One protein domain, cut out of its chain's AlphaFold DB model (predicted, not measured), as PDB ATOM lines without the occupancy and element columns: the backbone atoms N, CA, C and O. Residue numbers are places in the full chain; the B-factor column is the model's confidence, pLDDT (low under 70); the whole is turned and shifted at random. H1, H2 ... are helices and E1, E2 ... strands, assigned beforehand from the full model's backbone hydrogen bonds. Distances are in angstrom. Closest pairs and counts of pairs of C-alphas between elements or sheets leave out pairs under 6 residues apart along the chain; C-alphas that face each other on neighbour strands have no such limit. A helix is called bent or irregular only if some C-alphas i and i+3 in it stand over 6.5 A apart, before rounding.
ATOM      1  N   ASP A  96      43.686  16.249 -38.611       95.50
ATOM      2  CA  ASP A  96      44.411  15.221 -37.888       95.50
ATOM      3  C   ASP A  96      43.411  14.367 -37.103       95.50
ATOM      4  O   ASP A  96      42.709  14.850 -36.211       95.50
ATOM      5  N   LEU A  97      43.329  13.085 -37.454       95.81
ATOM      6  CA  LEU A  97      42.391  12.119 -36.894       95.81
ATOM      7  C   LEU A  97      43.143  10.981 -36.211       95.81
ATOM      8  O   LEU A  97      44.160  10.492 -36.693       95.81
ATOM      9  N   THR A  98      42.601  10.513 -35.095       96.94
ATOM     10  CA  THR A  98      43.030   9.298 -34.408       96.94
ATOM     11  C   THR A  98      41.823   8.408 -34.192       96.94
ATOM     12  O   THR A  98      40.940   8.711 -33.388       96.94
ATOM     13  N   ILE A  99      41.785   7.295 -34.910       95.75
ATOM     14  CA  ILE A  99      40.747   6.276 -34.795       95.75
ATOM     15  C   ILE A  99      41.196   5.255 -33.754       95.75
ATOM     16  O   ILE A  99      42.351   4.840 -33.749       95.75
ATOM     17  N   SER A 100      40.301   4.868 -32.851       94.44
ATOM     18  CA  SER A 100      40.589   3.930 -31.766       94.44
ATOM     19  C   SER A 100      39.812   2.638 -31.976       94.44
ATOM     20  O   SER A 100      38.584   2.644 -31.981       94.44
ATOM     21  N   ILE A 101      40.528   1.524 -32.113       93.38
ATOM     22  CA  ILE A 101      39.958   0.184 -32.255       93.38
ATOM     23  C   ILE A 101      40.186  -0.566 -30.937       93.38
ATOM     24  O   ILE A 101      41.259  -1.150 -30.742       93.38
ATOM     25  N   PRO A 102      39.228  -0.526 -29.994       90.31
ATOM     26  CA  PRO A 102      39.324  -1.311 -28.773       90.31
ATOM     27  C   PRO A 102      39.164  -2.802 -29.095       90.31
ATOM     28  O   PRO A 102      38.241  -3.204 -29.798       90.31
ATOM     29  N   LEU A 103      40.050  -3.625 -28.541       88.19
ATOM     30  CA  LEU A 103      40.048  -5.090 -28.668       88.19
ATOM     31  C   LEU A 103      39.610  -5.780 -27.364       88.19
ATOM     32  O   LEU A 103      39.694  -7.000 -27.221       88.19
ATOM     33  N   SER A 104      39.155  -4.991 -26.387       68.00
ATOM     34  CA  SER A 104      38.744  -5.445 -25.061       68.00
ATOM     35  C   SER A 104      37.619  -6.483 -25.137       68.00
ATOM     36  O   SER A 104      36.562  -6.213 -25.700       68.00
ATOM     37  N   GLY A 105      37.838  -7.646 -24.514       62.38
ATOM     38  CA  GLY A 105      36.820  -8.690 -24.332       62.38
ATOM     39  C   GLY A 105      37.130 -10.034 -24.994       62.38
ATOM     40  O   GLY A 105      36.452 -11.012 -24.687       62.38
ATOM     41  N   SER A 106      38.162 -10.129 -25.838       60.47
ATOM     42  CA  SER A 106      38.584 -11.403 -26.426       60.47
ATOM     43  C   SER A 106      40.020 -11.760 -26.051       60.47
ATOM     44  O   SER A 106      40.955 -11.076 -26.446       60.47
ATOM     45  N   LEU A 107      40.191 -12.877 -25.340       66.62
ATOM     46  CA  LEU A 107      41.497 -13.517 -25.118       66.62
ATOM     47  C   LEU A 107      42.000 -14.263 -26.361       66.62
ATOM     48  O   LEU A 107      43.168 -14.623 -26.455       66.62
ATOM     49  N   GLU A 108      41.106 -14.543 -27.308       84.88
ATOM     50  CA  GLU A 108      41.409 -15.420 -28.425       84.88
ATOM     51  C   GLU A 108      41.903 -14.607 -29.620       84.88
ATOM     52  O   GLU A 108      41.174 -13.773 -30.170       84.88
ATOM     53  N   LYS A 109      43.139 -14.892 -30.042       87.06
ATOM     54  CA  LYS A 109      43.795 -14.274 -31.199       87.06
ATOM     55  C   LYS A 109      42.906 -14.307 -32.447       87.06
ATOM     56  O   LYS A 109      42.725 -13.278 -33.083       87.06
ATOM     57  N   ALA A 110      42.268 -15.441 -32.749       88.62
ATOM     58  CA  ALA A 110      41.396 -15.585 -33.917       88.62
ATOM     59  C   ALA A 110      40.233 -14.572 -33.939       88.62
ATOM     60  O   ALA A 110      39.926 -13.986 -34.978       88.62
ATOM     61  N   LYS A 111      39.617 -14.308 -32.782       89.38
ATOM     62  CA  LYS A 111      38.544 -13.313 -32.646       89.38
ATOM     63  C   LYS A 111      39.070 -11.886 -32.790       89.38
ATOM     64  O   LYS A 111      38.433 -11.094 -33.476       89.38
ATOM     65  N   ILE A 112      40.242 -11.583 -32.217       90.81
ATOM     66  CA  ILE A 112      40.915 -10.286 -32.412       90.81
ATOM     67  C   ILE A 112      41.155 -10.045 -33.906       90.81
ATOM     68  O   ILE A 112      40.773  -9.002 -34.430       90.81
ATOM     69  N   MET A 113      41.716 -11.032 -34.609       93.25
ATOM     70  CA  MET A 113      42.002 -10.931 -36.042       93.25
ATOM     71  C   MET A 113      40.733 -10.745 -36.882       93.25
ATOM     72  O   MET A 113      40.738  -9.961 -37.828       93.25
ATOM     73  N   SER A 114      39.631 -11.403 -36.510       92.19
ATOM     74  CA  SER A 114      38.324 -11.203 -37.148       92.19
ATOM     75  C   SER A 114      37.797  -9.774 -36.951       92.19
ATOM     76  O   SER A 114      37.416  -9.112 -37.916       92.19
ATOM     77  N   THR A 115      37.860  -9.241 -35.723       91.88
ATOM     78  CA  THR A 115      37.497  -7.843 -35.440       91.88
ATOM     79  C   THR A 115      38.353  -6.867 -36.246       91.88
ATOM     80  O   THR A 115      37.825  -5.929 -36.845       91.88
ATOM     81  N   LEU A 116      39.667  -7.095 -36.298       93.88
ATOM     82  CA  LEU A 116      40.586  -6.255 -37.059       93.88
ATOM     83  C   LEU A 116      40.316  -6.305 -38.558       93.88
ATOM     84  O   LEU A 116      40.380  -5.266 -39.202       93.88
ATOM     85  N   TYR A 117      39.976  -7.470 -39.113       95.12
ATOM     86  CA  TYR A 117      39.654  -7.594 -40.533       95.12
ATOM     87  C   TYR A 117      38.475  -6.693 -40.924       95.12
ATOM     88  O   TYR A 117      38.578  -5.937 -41.894       95.12
ATOM     89  N   GLU A 118      37.391  -6.697 -40.143       93.44
ATOM     90  CA  GLU A 118      36.229  -5.841 -40.411       93.44
ATOM     91  C   GLU A 118      36.563  -4.349 -40.264       93.44
ATOM     92  O   GLU A 118      36.175  -3.540 -41.109       93.44
ATOM     93  N   GLN A 119      37.348  -3.970 -39.253       94.12
ATOM     94  CA  GLN A 119      37.767  -2.575 -39.071       94.12
ATOM     95  C   GLN A 119      38.725  -2.114 -40.178       94.12
ATOM     96  O   GLN A 119      38.561  -1.036 -40.743       94.12
ATOM     97  N   PHE A 120      39.696  -2.941 -40.562       96.25
ATOM     98  CA  PHE A 120      40.648  -2.632 -41.630       96.25
ATOM     99  C   PHE A 120      39.982  -2.546 -42.996       96.25
ATOM    100  O   PHE A 120      40.384  -1.720 -43.811       96.25
ATOM    101  N   LYS A 121      38.918  -3.315 -43.234       94.56
ATOM    102  CA  LYS A 121      38.080  -3.172 -44.427       94.56
ATOM    103  C   LYS A 121      37.433  -1.790 -44.522       94.56
ATOM    104  O   LYS A 121      37.383  -1.228 -45.614       94.56
ATOM    105  N   VAL A 122      36.976  -1.231 -43.400       93.62
ATOM    106  CA  VAL A 122      36.480   0.155 -43.352       93.62
ATOM    107  C   VAL A 122      37.632   1.135 -43.587       93.62
ATOM    108  O   VAL A 122      37.508   2.040 -44.406       93.62
ATOM    109  N   LEU A 123      38.781   0.933 -42.941       95.62
ATOM    110  CA  LEU A 123      39.911   1.864 -43.021       95.62
ATOM    111  C   LEU A 123      40.663   1.862 -44.359       95.62
ATOM    112  O   LEU A 123      41.315   2.852 -44.687       95.62
ATOM    113  N   GLU A 124      40.564   0.794 -45.154       95.69
ATOM    114  CA  GLU A 124      41.324   0.616 -46.401       95.69
ATOM    115  C   GLU A 124      41.126   1.771 -47.394       95.69
ATOM    116  O   GLU A 124      42.076   2.186 -48.060       95.69
ATOM    117  N   LYS A 125      39.933   2.371 -47.433       94.94
ATOM    118  CA  LYS A 125      39.650   3.529 -48.299       94.94
ATOM    119  C   LYS A 125      40.479   4.770 -47.935       94.94
ATOM    120  O   LYS A 125      40.769   5.589 -48.802       94.94
ATOM    121  N   TYR A 126      40.899   4.889 -46.675       95.50
ATOM    122  CA  TYR A 126      41.707   5.998 -46.167       95.50
ATOM    123  C   TYR A 126      43.208   5.700 -46.175       95.50
ATOM    124  O   TYR A 126      43.988   6.537 -45.734       95.50
ATOM    125  N   ARG A 127      43.634   4.534 -46.682       95.56
ATOM    126  CA  ARG A 127      45.009   4.024 -46.542       95.56
ATOM    127  C   ARG A 127      46.111   5.028 -46.889       95.56
ATOM    128  O   ARG A 127      47.109   5.084 -46.187       95.56
ATOM    129  N   ASN A 128      45.922   5.846 -47.925       95.00
ATOM    130  CA  ASN A 128      46.934   6.802 -48.387       95.00
ATOM    131  C   ASN A 128      47.109   8.002 -47.437       95.00
ATOM    132  O   ASN A 128      48.057   8.760 -47.588       95.00
ATOM    133  N   PHE A 129      46.187   8.189 -46.492       96.12
ATOM    134  CA  PHE A 129      46.204   9.264 -45.499       96.12
ATOM    135  C   PHE A 129      46.636   8.773 -44.114       96.12
ATOM    136  O   PHE A 129      46.877   9.591 -43.224       96.12
ATOM    137  N   ILE A 130      46.731   7.453 -43.919       97.00
ATOM    138  CA  ILE A 130      47.207   6.861 -42.670       97.00
ATOM    139  C   ILE A 130      48.698   7.166 -42.527       97.00
ATOM    140  O   ILE A 130      49.481   6.878 -43.426       97.00
ATOM    141  N   GLN A 131      49.071   7.739 -41.387       96.31
ATOM    142  CA  GLN A 131      50.453   8.069 -41.040       96.31
ATOM    143  C   GLN A 131      51.119   6.914 -40.296       96.31
ATOM    144  O   GLN A 131      52.248   6.530 -40.596       96.31
ATOM    145  N   PHE A 132      50.418   6.350 -39.314       96.56
ATOM    146  CA  PHE A 132      50.911   5.228 -38.527       96.56
ATOM    147  C   PHE A 132      49.779   4.492 -37.810       96.56
ATOM    148  O   PHE A 132      48.673   5.007 -37.628       96.56
ATOM    149  N   PHE A 133      50.113   3.289 -37.358       97.12
ATOM    150  CA  PHE A 133      49.325   2.471 -36.453       97.12
ATOM    151  C   PHE A 133      50.098   2.323 -35.143       97.12
ATOM    152  O   PHE A 133      51.263   1.947 -35.166       97.12
ATOM    153  N   ASP A 134      49.472   2.610 -34.011       96.31
ATOM    154  CA  ASP A 134      50.014   2.314 -32.685       96.31
ATOM    155  C   ASP A 134      49.291   1.088 -32.132       96.31
ATOM    156  O   ASP A 134      48.095   1.135 -31.833       96.31
ATOM    157  N   VAL A 135      50.010  -0.030 -32.065       95.12
ATOM    158  CA  VAL A 135      49.512  -1.306 -31.553       95.12
ATOM    159  C   VAL A 135      49.954  -1.438 -30.108       95.12
ATOM    160  O   VAL A 135      51.143  -1.591 -29.824       95.12
ATOM    161  N   SER A 136      48.991  -1.413 -29.192       93.62
ATOM    162  CA  SER A 136      49.265  -1.406 -27.760       93.62
ATOM    163  C   SER A 136      48.638  -2.591 -27.033       93.62
ATOM    164  O   SER A 136      47.591  -3.134 -27.409       93.62
ATOM    165  N   GLY A 137      49.332  -3.010 -25.980       91.12
ATOM    166  CA  GLY A 137      48.922  -4.101 -25.122       91.12
ATOM    167  C   GLY A 137      49.185  -3.824 -23.648       91.12
ATOM    168  O   GLY A 137      50.094  -3.087 -23.252       91.12
ATOM    169  N   PHE A 138      48.363  -4.447 -22.813       89.94
ATOM    170  CA  PHE A 138      48.434  -4.385 -21.361       89.94
ATOM    171  C   PHE A 138      47.970  -5.712 -20.763       89.94
ATOM    172  O   PHE A 138      47.066  -6.355 -21.294       89.94
ATOM    173  N   LYS A 139      48.568  -6.111 -19.636       87.31
ATOM    174  CA  LYS A 139      48.359  -7.419 -18.998       87.31
ATOM    175  C   LYS A 139      48.553  -8.583 -19.981       87.31
ATOM    176  O   LYS A 139      47.726  -9.489 -20.011       87.31
ATOM    177  N   TYR A 140      49.650  -8.560 -20.745       84.19
ATOM    178  CA  TYR A 140      50.034  -9.635 -21.679       84.19
ATOM    179  C   TYR A 140      49.061  -9.843 -22.851       84.19
ATOM    180  O   TYR A 140      49.035 -10.901 -23.470       84.19
ATOM    181  N   MET A 141      48.241  -8.837 -23.156       85.69
ATOM    182  CA  MET A 141      47.257  -8.893 -24.233       85.69
ATOM    183  C   MET A 141      47.255  -7.597 -25.024       85.69
ATOM    184  O   MET A 141      47.307  -6.512 -24.444       85.69
ATOM    185  N   THR A 142      47.113  -7.704 -26.340       87.06
ATOM    186  CA  THR A 142      46.762  -6.567 -27.197       87.06
ATOM    187  C   THR A 142      45.364  -6.095 -26.842       87.06
ATOM    188  O   THR A 142      44.429  -6.893 -26.827       87.06
ATOM    189  N   ASN A 143      45.205  -4.810 -26.548       89.06
ATOM    190  CA  ASN A 143      43.925  -4.272 -26.088       89.06
ATOM    191  C   ASN A 143      43.416  -3.112 -26.944       89.06
ATOM    192  O   ASN A 143      42.217  -2.831 -26.907       89.06
ATOM    193  N   LEU A 144      44.290  -2.446 -27.699       92.38
ATOM    194  CA  LEU A 144      43.941  -1.221 -28.397       92.38
ATOM    195  C   LEU A 144      44.882  -0.972 -29.570       92.38
ATOM    196  O   LEU A 144      46.104  -1.052 -29.432       92.38
ATOM    197  N   ILE A 145      44.292  -0.617 -30.709       95.06
ATOM    198  CA  ILE A 145      45.022  -0.070 -31.850       95.06
ATOM    199  C   ILE A 145      44.547   1.355 -32.097       95.06
ATOM    200  O   ILE A 145      43.347   1.589 -32.252       95.06
ATOM    201  N   HIS A 146      45.486   2.292 -32.166       96.62
ATOM    202  CA  HIS A 146      45.226   3.629 -32.681       96.62
ATOM    203  C   HIS A 146      45.705   3.739 -34.120       96.62
ATOM    204  O   HIS A 146      46.814   3.335 -34.449       96.62
ATOM    205  N   VAL A 147      44.875   4.315 -34.981       97.31
ATOM    206  CA  VAL A 147      45.235   4.618 -36.367       97.31
ATOM    207  C   VAL A 147      45.241   6.124 -36.517       97.31
ATOM    208  O   VAL A 147      44.204   6.763 -36.333       97.31
ATOM    209  N   SER A 148      46.408   6.690 -36.811       97.38
ATOM    210  CA  SER A 148      46.566   8.124 -37.030       97.38
ATOM    211  C   SER A 148      46.476   8.434 -38.516       97.38
ATOM    212  O   SER A 148      47.142   7.794 -39.333       97.38
ATOM    213  N   LEU A 149      45.646   9.411 -38.871       96.38
ATOM    214  CA  LEU A 149      45.440   9.862 -40.238       96.38
ATOM    215  C   LEU A 149      45.574  11.373 -40.309       96.38
ATOM    216  O   LEU A 149      45.143  12.083 -39.403       96.38
ATOM    217  N   LYS A 150      46.086  11.846 -41.441       95.81
ATOM    218  CA  LYS A 150      46.061  13.257 -41.807       95.81
ATOM    219  C   LYS A 150      45.393  13.395 -43.161       95.81
ATOM    220  O   LYS A 150      45.936  12.943 -44.169       95.81
ATOM    221  N   ILE A 151      44.186  13.953 -43.179       94.94
ATOM    222  CA  ILE A 151      43.322  13.955 -44.363       94.94
ATOM    223  C   ILE A 151      42.726  15.345 -44.625       94.94
ATOM    224  O   ILE A 151      42.235  15.988 -43.698       94.94
ATOM    225  N   PRO A 152      42.708  15.821 -45.882       94.69
ATOM    226  CA  PRO A 152      41.945  17.010 -46.236       94.69
ATOM    227  C   PRO A 152      40.437  16.741 -46.145       94.69
ATOM    228  O   PRO A 152      39.935  15.770 -46.720       94.69
ATOM    229  N   GLY A 153      39.686  17.621 -45.482       91.94
ATOM    230  CA  GLY A 153      38.239  17.469 -45.286       91.94
ATOM    231  C   GLY A 153      37.462  17.324 -46.592       91.94
ATOM    232  O   GLY A 153      36.558  16.497 -46.704       91.94
ATOM    233  N   ASN A 154      37.887  18.042 -47.633       91.50
ATOM    234  CA  ASN A 154      37.289  17.965 -48.965       91.50
ATOM    235  C   ASN A 154      37.505  16.612 -49.679       91.50
ATOM    236  O   ASN A 154      36.842  16.356 -50.683       91.50
ATOM    237  N   LYS A 155      38.395  15.735 -49.189       94.06
ATOM    238  CA  LYS A 155      38.634  14.394 -49.753       94.06
ATOM    239  C   LYS A 155      37.745  13.312 -49.146       94.06
ATOM    240  O   LYS A 155      37.526  12.301 -49.805       94.06
ATOM    241  N   ILE A 156      37.187  13.517 -47.953       93.62
ATOM    242  CA  ILE A 156      36.436  12.479 -47.227       93.62
ATOM    243  C   ILE A 156      35.188  12.038 -47.995       93.62
ATOM    244  O   ILE A 156      35.057  10.868 -48.347       93.62
ATOM    245  N   THR A 157      34.291  12.968 -48.325       91.19
ATOM    246  CA  THR A 157      33.061  12.633 -49.058       91.19
ATOM    247  C   THR A 157      33.337  11.988 -50.432       91.19
ATOM    248  O   THR A 157      32.682  10.992 -50.755       91.19
ATOM    249  N   PRO A 158      34.294  12.477 -51.250       92.38
ATOM    250  CA  PRO A 158      34.723  11.781 -52.467       92.38
ATOM    251  C   PRO A 158      35.196  10.341 -52.232       92.38
ATOM    252  O   PRO A 158      34.697   9.438 -52.901       92.38
ATOM    253  N   LEU A 159      36.068  10.098 -51.247       94.12
ATOM    254  CA  LEU A 159      36.555   8.748 -50.925       94.12
ATOM    255  C   LEU A 159      35.412   7.807 -50.534       94.12
ATOM    256  O   LEU A 159      35.384   6.654 -50.960       94.12
ATOM    257  N   LEU A 160      34.439   8.300 -49.765       91.62
ATOM    258  CA  LEU A 160      33.250   7.534 -49.387       91.62
ATOM    259  C   LEU A 160      32.388   7.157 -50.594       91.62
ATOM    260  O   LEU A 160      31.817   6.066 -50.629       91.62
ATOM    261  N   LYS A 161      32.280   8.042 -51.590       91.31
ATOM    262  CA  LYS A 161      31.562   7.755 -52.839       91.31
ATOM    263  C   LYS A 161      32.313   6.727 -53.684       91.31
ATOM    264  O   LYS A 161      31.698   5.763 -54.131       91.31
ATOM    265  N   GLU A 162      33.621   6.899 -53.858       92.31
ATOM    266  CA  GLU A 162      34.477   5.962 -54.598       92.31
ATOM    267  C   GLU A 162      34.492   4.565 -53.963       92.31
ATOM    268  O   GLU A 162      34.445   3.558 -54.668       92.31
ATOM    269  N   ALA A 163      34.483   4.482 -52.631       89.88
ATOM    270  CA  ALA A 163      34.467   3.214 -51.903       89.88
ATOM    271  C   ALA A 163      33.210   2.363 -52.167       89.88
ATOM    272  O   ALA A 163      33.226   1.164 -51.900       89.88
ATOM    273  N   LYS A 164      32.125   2.947 -52.699       88.25
ATOM    274  CA  LYS A 164      30.918   2.192 -53.079       88.25
ATOM    275  C   LYS A 164      31.098   1.392 -54.367       88.25
ATOM    276  O   LYS A 164      30.388   0.413 -54.567       88.25
ATOM    277  N   THR A 165      32.001   1.821 -55.245       89.94
ATOM    278  CA  THR A 165      32.207   1.211 -56.568       89.94
ATOM    279  C   THR A 165      33.542   0.487 -56.674       89.94
ATOM    280  O   THR A 165      33.668  -0.469 -57.438       89.94
ATOM    281  N   LYS A 166      34.546   0.912 -55.903       89.56
ATOM    282  CA  LYS A 166      35.881   0.324 -55.924       89.56
ATOM    283  C   LYS A 166      35.957  -0.918 -55.029       89.56
ATOM    284  O   LYS A 166      35.590  -0.841 -53.857       89.56
ATOM    285  N   PRO A 167      36.477  -2.054 -55.527       90.19
ATOM    286  CA  PRO A 167      36.698  -3.220 -54.686       90.19
ATOM    287  C   PRO A 167      37.767  -2.927 -53.629       90.19
ATOM    288  O   PRO A 167      38.784  -2.289 -53.906       90.19
ATOM    289  N   VAL A 168      37.540  -3.446 -52.424       92.31
ATOM    290  CA  VAL A 168      38.476  -3.333 -51.301       92.31
ATOM    291  C   VAL A 168      39.789  -4.044 -51.628       92.31
ATOM    292  O   VAL A 168      39.787  -5.201 -52.065       92.31
ATOM    293  N   ASN A 169      40.921  -3.390 -51.357       93.56
ATOM    294  CA  ASN A 169      42.231  -4.002 -51.555       93.56
ATOM    295  C   ASN A 169      42.568  -5.014 -50.446       93.56
ATOM    296  O   ASN A 169      43.178  -4.688 -49.426       93.56
ATOM    297  N   LYS A 170      42.219  -6.281 -50.681       95.50
ATOM    298  CA  LYS A 170      42.483  -7.381 -49.739       95.50
ATOM    299  C   LYS A 170      43.968  -7.575 -49.425       95.50
ATOM    300  O   LYS A 170      44.286  -7.964 -48.310       95.50
ATOM    301  N   GLN A 171      44.876  -7.281 -50.360       95.69
ATOM    302  CA  GLN A 171      46.316  -7.462 -50.132       95.69
ATOM    303  C   GLN A 171      46.846  -6.516 -49.052       95.69
ATOM    304  O   GLN A 171      47.691  -6.907 -48.252       95.69
ATOM    305  N   ILE A 172      46.341  -5.279 -49.018       95.75
ATOM    306  CA  ILE A 172      46.730  -4.286 -48.011       95.75
ATOM    307  C   ILE A 172      46.198  -4.695 -46.640       95.75
ATOM    308  O   ILE A 172      46.955  -4.713 -45.674       95.75
ATOM    309  N   ILE A 173      44.940  -5.135 -46.571       97.12
ATOM    310  CA  ILE A 173      44.344  -5.634 -45.325       97.12
ATOM    311  C   ILE A 173      45.120  -6.841 -44.792       97.12
ATOM    312  O   ILE A 173      45.469  -6.865 -43.616       97.12
ATOM    313  N   SER A 174      45.437  -7.820 -45.645       96.81
ATOM    314  CA  SER A 174      46.246  -8.978 -45.250       96.81
ATOM    315  C   SER A 174      47.622  -8.568 -44.724       96.81
ATOM    316  O   SER A 174      48.091  -9.143 -43.747       96.81
ATOM    317  N   GLN A 175      48.253  -7.555 -45.323       96.44
ATOM    318  CA  GLN A 175      49.546  -7.045 -44.868       96.44
ATOM    319  C   GLN A 175      49.454  -6.346 -43.505       96.44
ATOM    320  O   GLN A 175      50.309  -6.572 -42.644       96.44
ATOM    321  N   TRP A 176      48.419  -5.533 -43.285       97.19
ATOM    322  CA  TRP A 176      48.168  -4.907 -41.988       97.19
ATOM    323  C   TRP A 176      47.904  -5.956 -40.906       97.19
ATOM    324  O   TRP A 176      48.507  -5.895 -39.838       97.19
ATOM    325  N   LEU A 177      47.066  -6.957 -41.198       96.75
ATOM    326  CA  LEU A 177      46.781  -8.060 -40.279       96.75
ATOM    327  C   LEU A 177      48.043  -8.845 -39.922       96.75
ATOM    328  O   LEU A 177      48.308  -9.029 -38.741       96.75
ATOM    329  N   ALA A 178      48.846  -9.240 -40.911       96.00
ATOM    330  CA  ALA A 178      50.088  -9.972 -40.671       96.00
ATOM    331  C   ALA A 178      51.083  -9.169 -39.812       96.00
ATOM    332  O   ALA A 178      51.777  -9.729 -38.967       96.00
ATOM    333  N   THR A 179      51.140  -7.847 -40.002       95.81
ATOM    334  CA  THR A 179      52.019  -6.972 -39.210       95.81
ATOM    335  C   THR A 179      51.555  -6.887 -37.760       95.81
ATOM    336  O   THR A 179      52.367  -7.045 -36.849       95.81
ATOM    337  N   VAL A 180      50.251  -6.691 -37.533       94.75
ATOM    338  CA  VAL A 180      49.683  -6.697 -36.179       94.75
ATOM    339  C   VAL A 180      49.885  -8.058 -35.523       94.75
ATOM    340  O   VAL A 180      50.367  -8.110 -34.400       94.75
ATOM    341  N   GLU A 181      49.590  -9.150 -36.224       94.44
ATOM    342  CA  GLU A 181      49.779 -10.517 -35.736       94.44
ATOM    343  C   GLU A 181      51.219 -10.778 -35.273       94.44
ATOM    344  O   GLU A 181      51.425 -11.262 -34.162       94.44
ATOM    345  N   ASN A 182      52.212 -10.377 -36.070       93.62
ATOM    346  CA  ASN A 182      53.620 -10.501 -35.700       93.62
ATOM    347  C   ASN A 182      53.949  -9.704 -34.425       93.62
ATOM    348  O   ASN A 182      54.629 -10.207 -33.532       93.62
ATOM    349  N   ILE A 183      53.416  -8.483 -34.289       92.56
ATOM    350  CA  ILE A 183      53.562  -7.693 -33.059       92.56
ATOM    351  C   ILE A 183      52.929  -8.428 -31.872       92.56
ATOM    352  O   ILE A 183      53.544  -8.496 -30.810       92.56
ATOM    353  N   MET A 184      51.739  -9.010 -32.030       91.56
ATOM    354  CA  MET A 184      51.090  -9.779 -30.963       91.56
ATOM    355  C   MET A 184      51.968 -10.951 -30.509       91.56
ATOM    356  O   MET A 184      52.196 -11.111 -29.309       91.56
ATOM    357  N   ASP A 185      52.497 -11.726 -31.456       91.94
ATOM    358  CA  ASP A 185      53.297 -12.921 -31.176       91.94
ATOM    359  C   ASP A 185      54.629 -12.579 -30.495       91.94
ATOM    360  O   ASP A 185      55.001 -13.203 -29.500       91.94
ATOM    361  N   GLN A 186      55.315 -11.527 -30.952       90.94
ATOM    362  CA  GLN A 186      56.566 -11.054 -30.344       90.94
ATOM    363  C   GLN A 186      56.384 -10.513 -28.918       90.94
ATOM    364  O   GLN A 186      57.337 -10.469 -28.140       90.94
ATOM    365  N   ASN A 187      55.171 -10.079 -28.568       89.06
ATOM    366  CA  ASN A 187      54.890  -9.367 -27.324       89.06
ATOM    367  C   ASN A 187      54.004 -10.143 -26.343       89.06
ATOM    368  O   ASN A 187      53.627  -9.588 -25.309       89.06
ATOM    369  N   ALA A 188      53.706 -11.417 -26.611       85.12
ATOM    370  CA  ALA A 188      52.844 -12.247 -25.765       85.12
ATOM    371  C   ALA A 188      53.300 -12.308 -24.291       85.12
ATOM    372  O   ALA A 188      52.481 -12.438 -23.386       85.12
ATOM    373  N   ASN A 189      54.604 -12.151 -24.035       84.81
ATOM    374  CA  ASN A 189      55.190 -12.193 -22.691       84.81
ATOM    375  C   ASN A 189      55.423 -10.807 -22.062       84.81
ATOM    376  O   ASN A 189      55.905 -10.715 -20.933       84.81
ATOM    377  N   ASN A 190      55.077  -9.719 -22.753       85.94
ATOM    378  CA  ASN A 190      55.288  -8.362 -22.257       85.94
ATOM    379  C   ASN A 190      54.073  -7.888 -21.457       85.94
ATOM    380  O   ASN A 190      52.949  -7.866 -21.959       85.94
ATOM    381  N   PHE A 191      54.290  -7.462 -20.206       87.38
ATOM    382  CA  PHE A 191      53.195  -6.988 -19.354       87.38
ATOM    383  C   PHE A 191      52.475  -5.787 -19.974       87.38
ATOM    384  O   PHE A 191      51.250  -5.710 -19.919       87.38
ATOM    385  N   SER A 192      53.218  -4.866 -20.586       91.19
ATOM    386  CA  SER A 192      52.658  -3.816 -21.428       91.19
ATOM    387  C   SER A 192      53.633  -3.441 -22.531       91.19
ATOM    388  O   SER A 192      54.850  -3.462 -22.320       91.19
ATOM    389  N   TYR A 193      53.082  -3.093 -23.689       92.00
ATOM    390  CA  TYR A 193      53.841  -2.648 -24.845       92.00
ATOM    391  C   TYR A 193      53.044  -1.643 -25.688       92.00
ATOM    392  O   TYR A 193      51.815  -1.602 -25.621       92.00
ATOM    393  N   SER A 194      53.746  -0.856 -26.495       93.81
ATOM    394  CA  SER A 194      53.189  -0.032 -27.573       93.81
ATOM    395  C   SER A 194      54.191  -0.001 -28.722       93.81
ATOM    396  O   SER A 194      55.391   0.179 -28.495       93.81
ATOM    397  N   HIS A 195      53.696  -0.244 -29.935       93.94
ATOM    398  CA  HIS A 195      54.474  -0.290 -31.171       93.94
ATOM    399  C   HIS A 195      53.875   0.672 -32.183       93.94
ATOM    400  O   HIS A 195      52.785   0.420 -32.698       93.94
ATOM    401  N   LYS A 196      54.600   1.747 -32.501       95.25
ATOM    402  CA  LYS A 196      54.208   2.703 -33.539       95.25
ATOM    403  C   LYS A 196      54.807   2.291 -34.881       95.25
ATOM    404  O   LYS A 196      56.004   2.458 -35.112       95.25
ATOM    405  N   VAL A 197      53.960   1.784 -35.769       95.19
ATOM    406  CA  VAL A 197      54.304   1.315 -37.115       95.19
ATOM    407  C   VAL A 197      53.885   2.352 -38.149       95.19
ATOM    408  O   VAL A 197      52.694   2.598 -38.345       95.19
ATOM    409  N   TYR A 198      54.856   2.950 -38.834       94.88
ATOM    410  CA  TYR A 198      54.590   3.952 -39.865       94.88
ATOM    411  C   TYR A 198      53.993   3.328 -41.127       94.88
ATOM    412  O   TYR A 198      54.331   2.204 -41.506       94.88
ATOM    413  N   ALA A 199      53.111   4.072 -41.789       94.06
ATOM    414  CA  ALA A 199      52.524   3.693 -43.062       94.06
ATOM    415  C   ALA A 199      53.131   4.526 -44.199       94.06
ATOM    416  O   ALA A 199      53.193   5.748 -44.126       94.06
ATOM    417  N   VAL A 200      53.563   3.853 -45.266       92.25
ATOM    418  CA  VAL A 200      54.054   4.483 -46.501       92.25
ATOM    419  C   VAL A 200      53.271   3.878 -47.656       92.25
ATOM    420  O   VAL A 200      53.134   2.655 -47.735       92.25
ATOM    421  N   ASP A 201      52.684   4.728 -48.497       90.06
ATOM    422  CA  ASP A 201      51.796   4.326 -49.598       90.06
ATOM    423  C   ASP A 201      50.661   3.382 -49.156       90.06
ATOM    424  O   ASP A 201      50.262   2.443 -49.852       90.06
ATOM    425  N   GLY A 202      50.151   3.613 -47.943       91.06
ATOM    426  CA  GLY A 202      49.091   2.816 -47.332       91.06
ATOM    427  C   GLY A 202      49.508   1.426 -46.852       91.06
ATOM    428  O   GLY A 202      48.642   0.632 -46.497       91.06
ATOM    429  N   ARG A 203      50.805   1.106 -46.808       93.94
ATOM    430  CA  ARG A 203      51.335  -0.157 -46.266       93.94
ATOM    431  C   ARG A 203      52.104   0.100 -44.977       93.94
ATOM    432  O   ARG A 203      52.884   1.045 -44.912       93.94
ATOM    433  N   MET A 204      51.911  -0.751 -43.972       94.44
ATOM    434  CA  MET A 204      52.708  -0.692 -42.743       94.44
ATOM    435  C   MET A 204      54.156  -1.098 -43.043       94.44
ATOM    436  O   MET A 204      54.381  -2.147 -43.649       94.44
ATOM    437  N   GLN A 205      55.128  -0.307 -42.603       90.12
ATOM    438  CA  GLN A 205      56.551  -0.622 -42.725       90.12
ATOM    439  C   GLN A 205      56.953  -1.619 -41.634       90.12
ATOM    440  O   GLN A 205      57.176  -1.251 -40.484       90.12
ATOM    441  N   SER A 206      57.033  -2.902 -41.987       71.62
ATOM    442  CA  SER A 206      57.297  -3.993 -41.037       71.62
ATOM    443  C   SER A 206      58.732  -4.031 -40.490       71.62
ATOM    444  O   SER A 206      59.003  -4.786 -39.560       71.62
ATOM    445  N   THR A 207      59.650  -3.244 -41.056       67.56
ATOM    446  CA  THR A 207      61.083  -3.246 -40.718       67.56
ATOM    447  C   THR A 207      61.483  -2.190 -39.690       67.56
ATOM    448  O   THR A 207      62.535  -2.329 -39.072       67.56
ATOM    449  N   THR A 208      60.672  -1.150 -39.481       64.06
ATOM    450  CA  THR A 208      60.996  -0.031 -38.580       64.06
ATOM    451  C   THR A 208      59.757   0.458 -37.846       64.06
ATOM    452  O   THR A 208      58.842   1.013 -38.457       64.06
ATOM    453  N   PHE A 209      59.751   0.297 -36.524       76.38
ATOM    454  CA  PHE A 209      58.713   0.805 -35.633       76.38
ATOM    455  C   PHE A 209      59.323   1.254 -34.300       76.38
ATOM    456  O   PHE A 209      60.320   0.701 -33.833       76.38
ATOM    457  N   GLU A 210      58.734   2.282 -33.692       80.56
ATOM    458  CA  GLU A 210      59.115   2.754 -32.357       80.56
ATOM    459  C   GLU A 210      58.469   1.833 -31.316       80.56
ATOM    460  O   GLU A 210      57.259   1.612 -31.358       80.56
ATOM    461  N   SER A 211      59.266   1.276 -30.401       84.00
ATOM    462  CA  SER A 211      58.792   0.330 -29.385       84.00
ATOM    463  C   SER A 211      58.914   0.906 -27.981       84.00
ATOM    464  O   SER A 211      59.967   1.414 -27.593       84.00
ATOM    465  N   LYS A 212      57.870   0.730 -27.175       85.31
ATOM    466  CA  LYS A 212      57.881   1.001 -25.736       85.31
ATOM    467  C   LYS A 212      57.440  -0.244 -24.978       85.31
ATOM    468  O   LYS A 212      56.405  -0.818 -25.303       85.31
ATOM    469  N   PHE A 213      58.171  -0.617 -23.927       83.75
ATOM    470  CA  PHE A 213      57.865  -1.776 -23.080       83.75
ATOM    471  C   PHE A 213      57.827  -1.383 -21.605       83.75
ATOM    472  O   PHE A 213      58.534  -0.473 -21.175       83.75
ATOM    473  N   THR A 214      57.006  -2.073 -20.813       81.19
ATOM    474  CA  THR A 214      56.994  -1.930 -19.350       81.19
ATOM    475  C   THR A 214      57.084  -3.295 -18.685       81.19
ATOM    476  O   THR A 214      56.279  -4.186 -18.964       81.19
ATOM    477  N   PHE A 215      58.034  -3.440 -17.761       76.00
ATOM    478  CA  PHE A 215      58.227  -4.651 -16.968       76.00
ATOM    479  C   PHE A 215      57.494  -4.546 -15.631       76.00
ATOM    480  O   PHE A 215      57.552  -3.522 -14.950       76.00
TER     481      PHE A 215
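AT A GLANCE: This is residues 96 to 215 of the 226 residues of an uncharacterized protein of Bacillus nealsonii AAU1 (UniProt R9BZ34). A twisted wall of five antiparallel strands has two helices, H1 and H3, over one face, while its other face is bare; the sheet curls round H3. The short helix H2 lies off the sheet at one end of the long axis. The printed part has 120 residues, with three named helices and five named strands in the order E1, H1, E2, E3, H2, H3, E4, E5; the sheet's order is E1, E3, E2, E4, E5. The class is mixed, helices and strands, and the whole is compact, with a radius of gyration of the C-alphas of 14.4 A, and elongated, spanning 45 by 26 by 23 A.

IN THESE COORDINATES: E1 is residues 96 to 102, 19.6 A long, from C-alpha 96 at (44.411, 15.221, -37.888). H1 is residues 109 to 129, 27.6 A; it has a kink of 63 degrees near residue 123 and is irregular, with C-alphas 125 and 128 8.0 A apart. E2 is residues 130 to 138, 24.1 A, and E3 residues 141 to 151, 30.7 A. H2 is residues 153 to 162, 15.3 A, only just irregular, with C-alphas 154 and 157 6.8 A apart. H3 is residues 170 to 186, 24.2 A, from C-alpha 170 at (42.483, -7.381, -49.739). E4 is residues 192 to 200, 26.4 A. E5 is residues 203 to 214, 27.6 A; it bends by 73 degrees at residue 207 and ends with C-alpha 214 at (56.994, -1.930, -19.350).

HOW THE PARTS SIT: In the sheet, E1 and E5 are the edge strands. E1 and E3 are antiparallel, with N 99 and O 147 at 2.9 A. E2 and E3 form a hairpin, with N 134 and O 146 at 2.8 A. E2 and E4 are antiparallel, with N 133 and O 197 at 2.8 A. E4 and E5 form a hairpin, with N 196 and O 210 at 2.9 A. E1, H1, E2 make a split strand-helix-strand unit, two strands running the same way with E3 between them in the sheet, and a right-handed crossover; E3, H2 H3, E4 make another, with E2 between, left-handed. H1 and H3 on the same face make two layers with the sheet. H1 is over E3 and E2 at a height over the sheet of 9.2 A, along the strands, at 2 degrees to E3 on the local plane. H1 and H3 touch, their closest C-alphas those of Phe 120 and Ile 173, 6.0 A, at a steep tilt of 51 degrees, opposite ways. The closest C-alphas of H3 and E5 are those of Trp 176 and Met 204, 6.2 A. H2 is not on the sheet; H1, with residues 125 to 126 alone, only just touches it, with 3 pairs of C-alphas within 8 A, the closest those of Lys 125 and Leu 159, 6.6 A. H2 and H3 are apart. In H3 every O i to N i+4 pair is within hydrogen-bond range; in H1 13 of 17 are, in H2 4 of 6.

THE WHOLE: The two C-alphas farthest apart, those of Thr 165 and Phe 215, are 47.7 A apart. The printed part has no cut and no long link. The mean pLDDT of the printed part is 90.6; residues 104 to 107 and 207 to 208 are under 70.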